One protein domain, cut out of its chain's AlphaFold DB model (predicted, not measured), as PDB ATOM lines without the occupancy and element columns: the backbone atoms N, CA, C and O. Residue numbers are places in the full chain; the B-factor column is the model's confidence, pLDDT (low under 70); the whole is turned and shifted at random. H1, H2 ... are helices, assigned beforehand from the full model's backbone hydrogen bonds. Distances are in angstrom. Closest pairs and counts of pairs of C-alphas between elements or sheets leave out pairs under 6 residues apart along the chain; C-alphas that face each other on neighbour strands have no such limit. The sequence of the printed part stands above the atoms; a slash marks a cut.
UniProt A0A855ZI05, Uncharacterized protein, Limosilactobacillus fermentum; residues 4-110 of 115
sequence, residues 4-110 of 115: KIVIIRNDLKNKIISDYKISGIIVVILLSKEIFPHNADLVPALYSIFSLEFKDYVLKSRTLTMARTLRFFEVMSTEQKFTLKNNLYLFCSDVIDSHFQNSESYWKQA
ATOM      1  N   LYS A   4      19.781   9.190  45.402       89.19
ATOM      2  CA  LYS A   4      20.105   7.807  45.769       89.19
ATOM      3  C   LYS A   4      21.168   7.724  46.863       89.19
ATOM      4  O   LYS A   4      21.024   6.913  47.771       89.19
ATOM      5  N   ILE A   5      22.213   8.551  46.815       91.75
ATOM      6  CA  ILE A   5      23.294   8.529  47.812       91.75
ATOM      7  C   ILE A   5      22.803   9.056  49.161       91.75
ATOM      8  O   ILE A   5      23.164   8.503  50.197       91.75
ATOM      9  N   VAL A   6      21.908  10.049  49.165       91.69
ATOM     10  CA  VAL A   6      21.274  10.543  50.398       91.69
ATOM     11  C   VAL A   6      20.442   9.443  51.061       91.69
ATOM     12  O   VAL A   6      20.559   9.227  52.270       91.69
ATOM     13  N   ILE A   7      19.652   8.708  50.271       93.19
ATOM     14  CA  ILE A   7      18.859   7.566  50.745       93.19
ATOM     15  C   ILE A   7      19.775   6.463  51.286       93.19
ATOM     16  O   ILE A   7      19.587   6.021  52.419       93.19
ATOM     17  N   ILE A   8      20.810   6.079  50.530       95.00
ATOM     18  CA  ILE A   8      21.794   5.068  50.942       95.00
ATOM     19  C   ILE A   8      22.463   5.462  52.265       95.00
ATOM     20  O   ILE A   8      22.532   4.652  53.187       95.00
ATOM     21  N   ARG A   9      22.922   6.712  52.401       94.44
ATOM     22  CA  ARG A   9      23.548   7.212  53.632       94.44
ATOM     23  C   ARG A   9      22.600   7.080  54.820       94.44
ATOM     24  O   ARG A   9      23.011   6.632  55.888       94.44
ATOM     25  N   ASN A  10      21.340   7.475  54.646       93.19
ATOM     26  CA  ASN A  10      20.328   7.383  55.699       93.19
ATOM     27  C   ASN A  10      20.034   5.928  56.077       93.19
ATOM     28  O   ASN A  10      19.942   5.623  57.262       93.19
ATOM     29  N   ASP A  11      19.973   5.027  55.097       93.38
ATOM     30  CA  ASP A  11      19.842   3.596  55.347       93.38
ATOM     31  C   ASP A  11      21.009   3.058  56.178       93.38
ATOM     32  O   ASP A  11      20.777   2.326  57.140       93.38
ATOM     33  N   LEU A  12      22.242   3.469  55.857       94.81
ATOM     34  CA  LEU A  12      23.473   3.054  56.535       94.81
ATOM     35  C   LEU A  12      23.585   3.536  57.996       94.81
ATOM     36  O   LEU A  12      24.325   2.926  58.774       94.81
ATOM     37  N   LYS A  13      22.816   4.561  58.405       91.69
ATOM     38  CA  LYS A  13      22.714   4.988  59.819       91.69
ATOM     39  C   LYS A  13      22.062   3.936  60.708       91.69
ATOM     40  O   LYS A  13      22.302   3.928  61.915       91.69
ATOM     41  N   ASN A  14      21.230   3.063  60.140       88.81
ATOM     42  CA  ASN A  14      20.526   2.060  60.922       88.81
ATOM     43  C   ASN A  14      21.514   1.104  61.604       88.81
ATOM     44  O   ASN A  14      22.530   0.683  61.036       88.81
ATOM     45  N   LYS A  15      21.201   0.750  62.856       79.88
ATOM     46  CA  LYS A  15      22.037  -0.156  63.655       79.88
ATOM     47  C   LYS A  15      22.107  -1.548  63.025       79.88
ATOM     48  O   LYS A  15      23.170  -2.160  63.037       79.88
ATOM     49  N   ILE A  16      20.994  -2.003  62.451       86.25
ATOM     50  CA  ILE A  16      20.845  -3.314  61.822       86.25
ATOM     51  C   ILE A  16      20.419  -3.101  60.370       86.25
ATOM     52  O   ILE A  16      19.423  -2.432  60.103       86.25
ATOM     53  N   ILE A  17      21.185  -3.671  59.443       93.19
ATOM     54  CA  ILE A  17      20.910  -3.680  58.005       93.19
ATOM     55  C   ILE A  17      21.194  -5.093  57.515       93.19
ATOM     56  O   ILE A  17      22.198  -5.686  57.895       93.19
ATOM     57  N   SER A  18      20.303  -5.630  56.693       94.44
ATOM     58  CA  SER A  18      20.458  -6.953  56.100       94.44
ATOM     59  C   SER A  18      21.533  -6.977  55.011       94.44
ATOM     60  O   SER A  18      21.679  -6.031  54.231       94.44
ATOM     61  N   ASP A  19      22.228  -8.107  54.891       95.75
ATOM     62  CA  ASP A  19      23.309  -8.290  53.917       95.75
ATOM     63  C   ASP A  19      22.866  -8.039  52.475       95.75
ATOM     64  O   ASP A  19      23.582  -7.383  51.726       95.75
ATOM     65  N   TYR A  20      21.663  -8.473  52.078       95.88
ATOM     66  CA  TYR A  20      21.165  -8.233  50.717       95.88
ATOM     67  C   TYR A  20      21.052  -6.734  50.395       95.88
ATOM     68  O   TYR A  20      21.264  -6.323  49.253       95.88
ATOM     69  N   LYS A  21      20.741  -5.906  51.401       96.19
ATOM     70  CA  LYS A  21      20.634  -4.457  51.239       96.19
ATOM     71  C   LYS A  21      22.020  -3.831  51.122       96.19
ATOM     72  O   LYS A  21      22.220  -2.995  50.244       96.19
ATOM     73  N   ILE A  22      22.988  -4.287  51.921       96.69
ATOM     74  CA  ILE A  22      24.396  -3.874  51.790       96.69
ATOM     75  C   ILE A  22      24.945  -4.283  50.415       96.69
ATOM     76  O   ILE A  22      25.509  -3.444  49.721       96.69
ATOM     77  N   SER A  23      24.700  -5.513  49.957       97.25
ATOM     78  CA  SER A  23      25.069  -5.969  48.608       97.25
ATOM     79  C   SER A  23      24.490  -5.068  47.516       97.25
ATOM     80  O   SER A  23      25.211  -4.663  46.606       97.25
ATOM     81  N   GLY A  24      23.212  -4.690  47.621       97.31
ATOM     82  CA  GLY A  24      22.589  -3.742  46.694       97.31
ATOM     83  C   GLY A  24      23.269  -2.368  46.701       97.31
ATOM     84  O   GLY A  24      23.524  -1.800  45.640       97.31
ATOM     85  N   ILE A  25      23.632  -1.861  47.880       97.00
ATOM     86  CA  ILE A  25      24.373  -0.601  48.036       97.00
ATOM     87  C   ILE A  25      25.746  -0.681  47.354       97.00
ATOM     88  O   ILE A  25      26.107   0.226  46.603       97.00
ATOM     89  N   ILE A  26      26.485  -1.777  47.557       97.25
ATOM     90  CA  ILE A  26      27.790  -2.015  46.923       97.25
ATOM     91  C   ILE A  26      27.658  -1.963  45.398       97.25
ATOM     92  O   ILE A  26      28.449  -1.291  44.738       97.25
ATOM     93  N   VAL A  27      26.637  -2.617  44.835       97.06
ATOM     94  CA  VAL A  27      26.357  -2.582  43.390       97.06
ATOM     95  C   VAL A  27      26.110  -1.154  42.913       97.06
ATOM     96  O   VAL A  27      26.743  -0.712  41.954       97.06
ATOM     97  N   VAL A  28      25.219  -0.417  43.581       95.50
ATOM     98  CA  VAL A  28      24.864   0.956  43.188       95.50
ATOM     99  C   VAL A  28      26.088   1.873  43.207       95.50
ATOM    100  O   VAL A  28      26.283   2.642  42.267       95.50
ATOM    101  N   ILE A  29      26.929   1.770  44.238       94.75
ATOM    102  CA  ILE A  29      28.135   2.592  44.381       94.75
ATOM    103  C   ILE A  29      29.174   2.228  43.317       94.75
ATOM    104  O   ILE A  29      29.602   3.103  42.567       94.75
ATOM    105  N   LEU A  30      29.557   0.950  43.206       95.75
ATOM    106  CA  LEU A  30      30.635   0.527  42.303       95.75
ATOM    107  C   LEU A  30      30.279   0.716  40.824       95.75
ATOM    108  O   LEU A  30      31.169   0.934  40.004       95.75
ATOM    109  N   LEU A  31      28.995   0.633  40.460       95.31
ATOM    110  CA  LEU A  31      28.550   0.833  39.079       95.31
ATOM    111  C   LEU A  31      28.325   2.309  38.711       95.31
ATOM    112  O   LEU A  31      28.219   2.616  37.521       95.31
ATOM    113  N   SER A  32      28.294   3.230  39.680       93.25
ATOM    114  CA  SER A  32      28.005   4.643  39.427       93.25
ATOM    115  C   SER A  32      29.108   5.327  38.612       93.25
ATOM    116  O   SER A  32      30.228   5.516  39.084       93.25
ATOM    117  N   LYS A  33      28.782   5.742  37.382       91.62
ATOM    118  CA  LYS A  33      29.669   6.560  36.533       91.62
ATOM    119  C   LYS A  33      29.751   8.020  36.968       91.62
ATOM    120  O   LYS A  33      30.701   8.699  36.607       91.62
ATOM    121  N   GLU A  34      28.773   8.490  37.735       89.62
ATOM    122  CA  GLU A  34      28.791   9.842  38.300       89.62
ATOM    123  C   GLU A  34      29.837   9.961  39.411       89.62
ATOM    124  O   GLU A  34      30.474  10.997  39.551       89.62
ATOM    125  N   ILE A  35      30.023   8.885  40.180       90.25
ATOM    126  CA  ILE A  35      30.999   8.816  41.273       90.25
ATOM    127  C   ILE A  35      32.364   8.363  40.751       90.25
ATOM    128  O   ILE A  35      33.385   8.954  41.091       90.25
ATOM    129  N   PHE A  36      32.381   7.312  39.927       92.69
ATOM    130  CA  PHE A  36      33.592   6.731  39.354       92.69
ATOM    131  C   PHE A  36      33.506   6.772  37.824       92.69
ATOM    132  O   PHE A  36      33.037   5.806  37.206       92.69
ATOM    133  N   PRO A  37      33.920   7.872  37.173       92.69
ATOM    134  CA  PRO A  37      33.854   7.994  35.718       92.69
ATOM    135  C   PRO A  37      34.613   6.875  34.988       92.69
ATOM    136  O   PRO A  37      34.089   6.285  34.041       92.69
ATOM    137  N   HIS A  38      35.782   6.479  35.496       94.25
ATOM    138  CA  HIS A  38      36.640   5.436  34.928       94.25
ATOM    139  C   HIS A  38      36.798   4.256  35.888       94.25
ATOM    140  O   HIS A  38      36.570   4.362  37.087       94.25
ATOM    141  N   ASN A  39      37.180   3.084  35.376       93.19
ATOM    142  CA  ASN A  39      37.383   1.922  36.252       93.19
ATOM    143  C   ASN A  39      38.625   2.066  37.142       93.19
ATOM    144  O   ASN A  39      38.638   1.525  38.241       93.19
ATOM    145  N   ALA A  40      39.643   2.807  36.690       91.12
ATOM    146  CA  ALA A  40      40.827   3.117  37.495       91.12
ATOM    147  C   ALA A  40      40.463   3.909  38.763       91.12
ATOM    148  O   ALA A  40      41.069   3.706  39.812       91.12
ATOM    149  N   ASP A  41      39.403   4.715  38.692       90.94
ATOM    150  CA  ASP A  41      38.883   5.488  39.820       90.94
ATOM    151  C   ASP A  41      38.336   4.567  40.932       90.94
ATOM    152  O   ASP A  41      38.202   4.978  42.077       90.94
ATOM    153  N   LEU A  42      38.054   3.289  40.662       92.62
ATOM    154  CA  LEU A  42      37.610   2.363  41.709       92.62
ATOM    155  C   LEU A  42      38.745   1.944  42.645       92.62
ATOM    156  O   LEU A  42      38.462   1.550  43.772       92.62
ATOM    157  N   VAL A  43      40.005   2.008  42.208       91.81
ATOM    158  CA  VAL A  43      41.145   1.443  42.949       91.81
ATOM    159  C   VAL A  43      41.255   2.007  44.369       91.81
ATOM    160  O   VAL A  43      41.293   1.208  45.308       91.81
ATOM    161  N   PRO A  44      41.221   3.337  44.585       88.75
ATOM    162  CA  PRO A  44      41.318   3.881  45.933       88.75
ATOM    163  C   PRO A  44      40.117   3.496  46.813       88.75
ATOM    164  O   PRO A  44      40.288   3.144  47.976       88.75
ATOM    165  N   ALA A  45      38.904   3.474  46.251       89.25
ATOM    166  CA  ALA A  45      37.698   3.083  46.981       89.25
ATOM    167  C   ALA A  45      37.688   1.588  47.348       89.25
ATOM    168  O   ALA A  45      37.281   1.229  48.451       89.25
ATOM    169  N   LEU A  46      38.153   0.710  46.453       92.69
ATOM    170  CA  LEU A  46      38.293  -0.728  46.710       92.69
ATOM    171  C   LEU A  46      39.228  -0.990  47.888       92.69
ATOM    172  O   LEU A  46      38.892  -1.773  48.776       92.69
ATOM    173  N   TYR A  47      40.352  -0.283  47.936       89.75
ATOM    174  CA  TYR A  47      41.280  -0.391  49.048       89.75
ATOM    175  C   TYR A  47      40.678   0.164  50.345       89.75
ATOM    176  O   TYR A  47      40.639  -0.521  51.364       89.75
ATOM    177  N   SER A  48      40.155   1.387  50.325       84.19
ATOM    178  CA  SER A  48      39.786   2.075  51.564       84.19
ATOM    179  C   SER A  48      38.451   1.639  52.154       84.19
ATOM    180  O   SER A  48      38.315   1.569  53.373       84.19
ATOM    181  N   ILE A  49      37.462   1.328  51.315       90.81
ATOM    182  CA  ILE A  49      36.150   0.882  51.789       90.81
ATOM    183  C   ILE A  49      36.179  -0.620  52.074       90.81
ATOM    184  O   ILE A  49      35.681  -1.047  53.117       90.81
ATOM    185  N   PHE A  50      36.760  -1.407  51.161       90.19
ATOM    186  CA  PHE A  50      36.649  -2.869  51.155       90.19
ATOM    187  C   PHE A  50      37.928  -3.603  51.567       90.19
ATOM    188  O   PHE A  50      37.877  -4.819  51.736       90.19
ATOM    189  N   SER A  51      39.061  -2.906  51.722       89.75
ATOM    190  CA  SER A  51      40.381  -3.520  51.955       89.75
ATOM    191  C   SER A  51      40.772  -4.519  50.863       89.75
ATOM    192  O   SER A  51      41.339  -5.574  51.137       89.75
ATOM    193  N   LEU A  52      40.445  -4.184  49.610       92.81
ATOM    194  CA  LEU A  52      40.682  -5.023  48.441       92.81
ATOM    195  C   LEU A  52      41.689  -4.402  47.478       92.81
ATOM    196  O   LEU A  52      41.578  -3.240  47.096       92.81
ATOM    197  N   GLU A  53      42.593  -5.248  46.994       94.75
ATOM    198  CA  GLU A  53      43.486  -4.958  45.878       94.75
ATOM    199  C   GLU A  53      43.257  -5.996  44.782       94.75
ATOM    200  O   GLU A  53      43.367  -7.207  44.996       94.75
ATOM    201  N   PHE A  54      42.906  -5.527  43.588       94.31
ATOM    202  CA  PHE A  54      42.666  -6.395  42.446       94.31
ATOM    203  C   PHE A  54      43.744  -6.230  41.386       94.31
ATOM    204  O   PHE A  54      44.250  -5.141  41.143       94.31
ATOM    205  N   LYS A  55      44.035  -7.334  40.696       93.50
ATOM    206  CA  LYS A  55      44.894  -7.334  39.509       93.50
ATOM    207  C   LYS A  55      44.243  -6.533  38.377       93.50
ATOM    208  O   LYS A  55      43.023  -6.577  38.216       93.50
ATOM    209  N   ASP A  56      45.056  -5.929  37.515       93.00
ATOM    210  CA  ASP A  56      44.608  -5.061  36.414       93.00
ATOM    211  C   ASP A  56      43.498  -5.662  35.549       93.00
ATOM    212  O   ASP A  56      42.550  -4.975  35.173       93.00
ATOM    213  N   TYR A  57      43.568  -6.962  35.244       92.56
ATOM    214  CA  TYR A  57      42.556  -7.617  34.408       92.56
ATOM    215  C   TYR A  57      41.153  -7.605  35.038       92.56
ATOM    216  O   TYR A  57      40.163  -7.606  34.311       92.56
ATOM    217  N   VAL A  58      41.053  -7.575  36.370       93.50
ATOM    218  CA  VAL A  58      39.779  -7.461  37.093       93.50
ATOM    219  C   VAL A  58      39.242  -6.038  36.960       93.50
ATOM    220  O   VAL A  58      38.062  -5.855  36.661       93.50
ATOM    221  N   LEU A  59      40.127  -5.045  37.088       94.31
ATOM    222  CA  LEU A  59      39.810  -3.615  37.009       94.31
ATOM    223  C   LEU A  59      39.417  -3.178  35.589       94.31
ATOM    224  O   LEU A  59      38.676  -2.213  35.414       94.31
ATOM    225  N   LYS A  60      39.826  -3.917  34.548       93.69
ATOM    226  CA  LYS A  60      39.384  -3.661  33.163       93.69
ATOM    227  C   LYS A  60      37.868  -3.778  32.979       93.69
ATOM    228  O   LYS A  60      37.328  -3.145  32.076       93.69
ATOM    229  N   SER A  61      37.167  -4.525  33.835       95.44
ATOM    230  CA  SER A  61      35.709  -4.660  33.789       95.44
ATOM    231  C   SER A  61      35.079  -4.281  35.124       95.44
ATOM    232  O   SER A  61      35.255  -4.955  36.138       95.44
ATOM    233  N   ARG A  62      34.269  -3.219  35.104       95.38
ATOM    234  CA  ARG A  62      33.521  -2.750  36.276       95.38
ATOM    235  C   ARG A  62      32.588  -3.821  36.838       95.38
ATOM    236  O   ARG A  62      32.520  -3.993  38.050       95.38
ATOM    237  N   THR A  63      31.935  -4.593  35.970       96.50
ATOM    238  CA  THR A  63      31.071  -5.709  36.380       96.50
ATOM    239  C   THR A  63      31.877  -6.835  37.021       96.50
ATOM    240  O   THR A  63      31.443  -7.395  38.022       96.50
ATOM    241  N   LEU A  64      33.065  -7.153  36.493       97.12
ATOM    242  CA  LEU A  64      33.933  -8.176  37.085       97.12
ATOM    243  C   LEU A  64      34.471  -7.729  38.448       97.12
ATOM    244  O   LEU A  64      34.458  -8.516  39.391       97.12
ATOM    245  N   THR A  65      34.889  -6.467  38.557       97.56
ATOM    246  CA  THR A  65      35.302  -5.838  39.818       97.56
ATOM    247  C   THR A  65      34.175  -5.925  40.844       97.56
ATOM    248  O   THR A  65      34.362  -6.507  41.905       97.56
ATOM    249  N   MET A  66      32.975  -5.456  40.491       97.50
ATOM    250  CA  MET A  66      31.787  -5.532  41.342       97.50
ATOM    251  C   MET A  66      31.468  -6.973  41.767       97.50
ATOM    252  O   MET A  66      31.258  -7.226  42.951       97.50
ATOM    253  N   ALA A  67      31.466  -7.933  40.838       97.62
ATOM    254  CA  ALA A  67      31.167  -9.331  41.148       97.62
ATOM    255  C   ALA A  67      32.194  -9.942  42.116       97.62
ATOM    256  O   ALA A  67      31.828 -10.683  43.027       97.62
ATOM    257  N   ARG A  68      33.482  -9.611  41.954       97.38
ATOM    258  CA  ARG A  68      34.548 -10.046  42.866       97.38
ATOM    259  C   ARG A  68      34.408  -9.404  44.244       97.38
ATOM    260  O   ARG A  68      34.556 -10.113  45.236       97.38
ATOM    261  N   THR A  69      34.067  -8.118  44.311       97.81
ATOM    262  CA  THR A  69      33.810  -7.424  45.579       97.81
ATOM    263  C   THR A  69      32.612  -8.016  46.318       97.81
ATOM    264  O   THR A  69      32.699  -8.248  47.518       97.81
ATOM    265  N   LEU A  70      31.516  -8.334  45.622       97.81
ATOM    266  CA  LEU A  70      30.354  -8.985  46.239       97.81
ATOM    267  C   LEU A  70      30.687 -10.378  46.777       97.81
ATOM    268  O   LEU A  70      30.274 -10.719  47.881       97.81
ATOM    269  N   ARG A  71      31.468 -11.164  46.030       97.38
ATOM    270  CA  ARG A  71      31.901 -12.488  46.493       97.38
ATOM    271  C   ARG A  71      32.797 -12.405  47.725       97.38
ATOM    272  O   ARG A  71      32.735 -13.279  48.581       97.38
ATOM    273  N   PHE A  72      33.621 -11.362  47.817       96.44
ATOM    274  CA  PHE A  72      34.380 -11.086  49.030       96.44
ATOM    275  C   PHE A  72      33.453 -10.708  50.190       96.44
ATOM    276  O   PHE A  72      33.566 -11.291  51.261       96.44
ATOM    277  N   PHE A  73      32.489  -9.811  49.962       97.38
ATOM    278  CA  PHE A  73      31.503  -9.417  50.971       97.38
ATOM    279  C   PHE A  73      30.718 -10.604  51.545       97.38
ATOM    280  O   PHE A  73      30.506 -10.675  52.753       97.38
ATOM    281  N   GLU A  74      30.319 -11.556  50.702       96.81
ATOM    282  CA  GLU A  74      29.559 -12.741  51.108       96.81
ATOM    283  C   GLU A  74      30.268 -13.546  52.211       96.81
ATOM    284  O   GLU A  74      29.626 -13.960  53.178       96.81
ATOM    285  N   VAL A  75      31.592 -13.694  52.101       96.25
ATOM    286  CA  VAL A  75      32.419 -14.491  53.021       96.25
ATOM    287  C   VAL A  75      33.002 -13.689  54.190       96.25
ATOM    288  O   VAL A  75      33.722 -14.253  55.012       96.25
ATOM    289  N   MET A  76      32.711 -12.386  54.286       95.88
ATOM    290  CA  MET A  76      33.163 -11.552  55.404       95.88
ATOM    291  C   MET A  76      32.482 -11.956  56.718       95.88
ATOM    292  O   MET A  76      31.290 -12.278  56.756       95.88
ATOM    293  N   SER A  77      33.230 -11.858  57.817       95.75
ATOM    294  CA  SER A  77      32.686 -12.002  59.167       95.75
ATOM    295  C   SER A  77      31.718 -10.862  59.506       95.75
ATOM    296  O   SER A  77      31.735  -9.795  58.888       95.75
ATOM    297  N   THR A  78      30.889 -11.046  60.534       93.19
ATOM    298  CA  THR A  78      29.966 -10.003  61.012       93.19
ATOM    299  C   THR A  78      30.693  -8.706  61.384       93.19
ATOM    300  O   THR A  78      30.213  -7.619  61.070       93.19
ATOM    301  N   GLU A  79      31.866  -8.809  62.011       92.50
ATOM    302  CA  GLU A  79      32.700  -7.657  62.373       92.50
ATOM    303  C   GLU A  79      33.215  -6.927  61.128       92.50
ATOM    304  O   GLU A  79      33.068  -5.712  61.008       92.50
ATOM    305  N   GLN A  80      33.728  -7.673  60.149       93.81
ATOM    306  CA  GLN A  80      34.188  -7.114  58.881       93.81
ATOM    307  C   GLN A  80      33.048  -6.410  58.128       93.81
ATOM    308  O   GLN A  80      33.226  -5.298  57.628       93.81
ATOM    309  N   LYS A  81      31.852  -7.015  58.084       94.56
ATOM    310  CA  LYS A  81      30.657  -6.412  57.471       94.56
ATOM    311  C   LYS A  81      30.220  -5.140  58.200       94.56
ATOM    312  O   LYS A  81      29.806  -4.179  57.552       94.56
ATOM    313  N   PHE A  82      30.346  -5.101  59.525       92.44
ATOM    314  CA  PHE A  82      30.073  -3.903  60.315       92.44
ATOM    315  C   PHE A  82      31.047  -2.765  59.982       92.44
ATOM    316  O   PHE A  82      30.608  -1.639  59.734       92.44
ATOM    317  N   THR A  83      32.347  -3.056  59.897       92.38
ATOM    318  CA  THR A  83      33.367  -2.079  59.484       92.38
ATOM    319  C   THR A  83      33.100  -1.565  58.071       92.38
ATOM    320  O   THR A  83      33.046  -0.354  57.857       92.38
ATOM    321  N   LEU A  84      32.817  -2.464  57.124       94.44
ATOM    322  CA  LEU A  84      32.462  -2.101  55.754       94.44
ATOM    323  C   LEU A  84      31.243  -1.170  55.701       94.44
ATOM    324  O   LEU A  84      31.266  -0.164  54.993       94.44
ATOM    325  N   LYS A  85      30.186  -1.470  56.466       94.62
ATOM    326  CA  LYS A  85      28.988  -0.622  56.559       94.62
ATOM    327  C   LYS A  85      29.346   0.803  56.992       94.62
ATOM    328  O   LYS A  85      28.837   1.764  56.417       94.62
ATOM    329  N   ASN A  86      30.218   0.943  57.989       92.56
ATOM    330  CA  ASN A  86      30.654   2.251  58.477       92.56
ATOM    331  C   ASN A  86      31.503   2.989  57.433       92.56
ATOM    332  O   ASN A  86      31.295   4.181  57.217       92.56
ATOM    333  N   ASN A  87      32.387   2.286  56.724       92.94
ATOM    334  CA  ASN A  87      33.168   2.874  55.634       92.94
ATOM    335  C   ASN A  87      32.266   3.373  54.496       92.94
ATOM    336  O   ASN A  87      32.445   4.488  54.011       92.94
ATOM    337  N   LEU A  88      31.250   2.592  54.113       94.75
ATOM    338  CA  LEU A  88      30.246   3.000  53.125       94.75
ATOM    339  C   LEU A  88      29.464   4.238  53.586       94.75
ATOM    340  O   LEU A  88      29.179   5.117  52.774       94.75
ATOM    341  N   TYR A  89      29.121   4.324  54.875       93.88
ATOM    342  CA  TYR A  89      28.413   5.474  55.446       93.88
ATOM    343  C   TYR A  89      29.239   6.761  55.350       93.88
ATOM    344  O   TYR A  89      28.723   7.795  54.914       93.88
ATOM    345  N   LEU A  90      30.508   6.689  55.757       90.56
ATOM    346  CA  LEU A  90      31.443   7.812  55.704       90.56
ATOM    347  C   LEU A  90      31.639   8.270  54.261       90.56
ATOM    348  O   LEU A  90      31.384   9.429  53.953       90.56
ATOM    349  N   PHE A  91      31.913   7.326  53.360       91.69
ATOM    350  CA  PHE A  91      32.036   7.602  51.936       91.69
ATOM    351  C   PHE A  91      30.802   8.317  51.364       91.69
ATOM    352  O   PHE A  91      30.929   9.329  50.677       91.69
ATOM    353  N   CYS A  92      29.591   7.833  51.662       92.12
ATOM    354  CA  CYS A  92      28.373   8.490  51.184       92.12
ATOM    355  C   CYS A  92      28.211   9.902  51.762       92.12
ATOM    356  O   CYS A  92      27.660  10.765  51.086       92.12
ATOM    357  N   SER A  93      28.665  10.136  52.996       90.44
ATOM    358  CA  SER A  93      28.626  11.464  53.618       90.44
ATOM    359  C   SER A  93      29.573  12.425  52.895       90.44
ATOM    360  O   SER A  93      29.138  13.490  52.468       90.44
ATOM    361  N   ASP A  94      30.803  11.994  52.619       88.19
ATOM    362  CA  ASP A  94      31.796  12.792  51.893       88.19
ATOM    363  C   ASP A  94      31.343  13.138  50.460       88.19
ATOM    364  O   ASP A  94      31.578  14.246  49.968       88.19
ATOM    365  N   VAL A  95      30.650  12.208  49.785       88.56
ATOM    366  CA  VAL A  95      30.048  12.445  48.460       88.56
ATOM    367  C   VAL A  95      28.929  13.490  48.526       88.56
ATOM    368  O   VAL A  95      28.822  14.320  47.624       88.56
ATOM    369  N   ILE A  96      28.090  13.467  49.569       87.25
ATOM    370  CA  ILE A  96      26.981  14.423  49.745       87.25
ATOM    371  C   ILE A  96      27.511  15.823  50.039       87.25
ATOM    372  O   ILE A  96      27.067  16.787  49.417       87.25
ATOM    373  N   ASP A  97      28.488  15.928  50.935       84.50
ATOM    374  CA  ASP A  97      29.044  17.209  51.371       84.50
ATOM    375  C   ASP A  97      29.975  17.833  50.310       84.50
ATOM    376  O   ASP A  97      30.569  18.886  50.522       84.50
ATOM    377  N   SER A  98      30.086  17.203  49.128       78.56
ATOM    378  CA  SER A  98      30.966  17.611  48.023       78.56
ATOM    379  C   SER A  98      32.449  17.691  48.421       78.56
ATOM    380  O   SER A  98      33.245  18.364  47.768       78.56
ATOM    381  N   HIS A  99      32.834  16.976  49.481       73.69
ATOM    382  CA  HIS A  99      34.214  16.831  49.943       73.69
ATOM    383  C   HIS A  99      34.931  15.651  49.280       73.69
ATOM    384  O   HIS A  99      36.156  15.542  49.365       73.69
ATOM    385  N   PHE A 100      34.186  14.778  48.600       77.19
ATOM    386  CA  PHE A 100      34.757  13.641  47.900       77.19
ATOM    387  C   PHE A 100      35.698  14.083  46.773       77.19
ATOM    388  O   PHE A 100      35.278  14.594  45.735       77.19
ATOM    389  N   GLN A 101      36.987  13.812  46.966       75.12
ATOM    390  CA  GLN A 101      38.000  13.871  45.924       75.12
ATOM    391  C   GLN A 101      38.639  12.502  45.828       75.12
ATOM    392  O   GLN A 101      39.352  12.088  46.734       75.12
ATOM    393  N   ASN A 102      38.400  11.784  44.738       71.88
ATOM    394  CA  ASN A 102      38.868  10.414  44.616       71.88
ATOM    395  C   ASN A 102      40.384  10.326  44.369       71.88
ATOM    396  O   ASN A 102      40.847  10.109  43.252       71.88
ATOM    397  N   SER A 103      41.165  10.538  45.422       72.81
ATOM    398  CA  SER A 103      42.620  10.594  45.401       72.81
ATOM    399  C   SER A 103      43.189   9.833  46.586       72.81
ATOM    400  O   SER A 103      42.568   9.741  47.645       72.81
ATOM    401  N   GLU A 104      44.410   9.327  46.448       66.50
ATOM    402  CA  GLU A 104      45.098   8.660  47.555       66.50
ATOM    403  C   GLU A 104      45.231   9.576  48.792       66.50
ATOM    404  O   GLU A 104      45.130   9.114  49.925       66.50
ATOM    405  N   SER A 105      45.400  10.888  48.583       72.06
ATOM    406  CA  SER A 105      45.474  11.899  49.650       72.06
ATOM    407  C   SER A 105      44.182  11.985  50.466       72.06
ATOM    408  O   SER A 105      44.224  11.970  51.696       72.06
ATOM    409  N   TYR A 106      43.031  12.007  49.791       76.50
ATOM    410  CA  TYR A 106      41.721  12.013  50.438       76.50
ATOM    411  C   TYR A 106      41.546  10.792  51.343       76.50
ATOM    412  O   TYR A 106      41.217  10.934  52.516       76.50
ATOM    413  N   TRP A 107      41.871   9.600  50.840       71.62
ATOM    414  CA  TRP A 107      41.729   8.357  51.598       71.62
ATOM    415  C   TRP A 107      42.729   8.217  52.759       71.62
ATOM    416  O   TRP A 107      42.483   7.434  53.671       71.62
ATOM    417  N   LYS A 108      43.840   8.971  52.751       67.00
ATOM    418  CA  LYS A 108      44.773   9.080  53.889       67.00
ATOM    419  C   LYS A 108      44.257  10.015  54.989       67.00
ATOM    420  O   LYS A 108      44.572   9.802  56.157       67.00
ATOM    421  N   GLN A 109      43.516  11.062  54.622       63.34
ATOM    422  CA  GLN A 109      43.015  12.088  55.548       63.34
ATOM    423  C   GLN A 109      41.664  11.722  56.152       63.34
ATOM    424  O   GLN A 109      41.435  11.914  57.348       63.34
ATOM    425  N   ALA A 110      40.780  11.169  55.328       60.25
ATOM    426  CA  ALA A 110      39.578  10.521  55.789       60.25
ATOM    427  C   ALA A 110      40.036   9.296  56.586       60.25
ATOM    428  O   ALA A 110      40.519   8.320  56.022       60.25
TER     429      ALA A 110
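Overview. This is residues 4 to 110 of the 115 residues of an uncharacterized protein of Limosilactobacillus fermentum (UniProt A0A855ZI05). Three helices, H2, H3 and H5, run nearly along one another with their centres in a triangle, H2 and H5 side by side and H3 set more loosely, and the long helix H6 passes slantwise across one end of them. H1 packs on H6 at the H2 side, H4 sits by the start of H5 at the opposite end, and H7 lies beyond H3. The printed part has 107 residues with seven named helices, H1 to H7 in order, and no named strand: all helix. It is compact, with a radius of gyration of the C-alphas of 12.9 A, and rounded, spanning 36 by 32 by 24 A.

Along the chain. Find C-alpha 4 at (20.105, 7.807, 45.769); there H1 begins, residues 4 to 12. Next comes H2, residues 19 to 31, 18.2 A long, and then H3, residues 42 to 50, 10.8 A long. H4 is short, residues 56 to 59. H5, residues 62 to 74, runs 18.3 A. At C-alpha 78, (29.966, -10.003, 61.012), you meet the start of H6, residues 78 to 96, the longest helix at 27.1 A. H7, residues 104 to 109, ends at C-alpha 109, (43.015, 12.088, 55.548).

Arrangement. Start at H1: it touches H6, closest at the C-alphas of Arg 9 and Tyr 89, 5.5 A, opposite ways at a tilt of 37 degrees, only just steep. H2 touches H5, closest at the C-alphas of Leu 30 and Met 66, 6.2 A, at a shallow tilt of 22 degrees, opposite ways. H3 touches H6, which meets it with residues 84 to 91 alone; the closest C-alphas, those of Ile 49 and Asn 87, are 5.3 A apart, and the tilt is a steep 49 degrees. H3 and H5 are close but not clearly touching, with the C-alphas of Phe 50 and Thr 69 closest at 7.7 A. H4 and H5 only just touch, with 3 pairs of C-alphas within 8 A and only at the corner; the C-alphas of Val 58 and Thr 65 are closest at 5.5 A. H7 only just touches H3, also with 3 pairs, the closest C-alphas being those of Pro 44 and Glu 104, 6.3 A. H1 and H5 are apart, as are H6 and H7. In H1, H2, H3, H5, H6 and H7 every O i to N i+4 pair is within hydrogen-bond range; H4 is too short for such a pair.

Size, cuts and confidence. Look at Lys 15 and Tyr 57 for the two C-alphas farthest apart, 36.5 A. The printed part has no cut, and no link is long. The mean pLDDT of the printed part is 90.6; residue 104 and residues 108 to 110 are under 70.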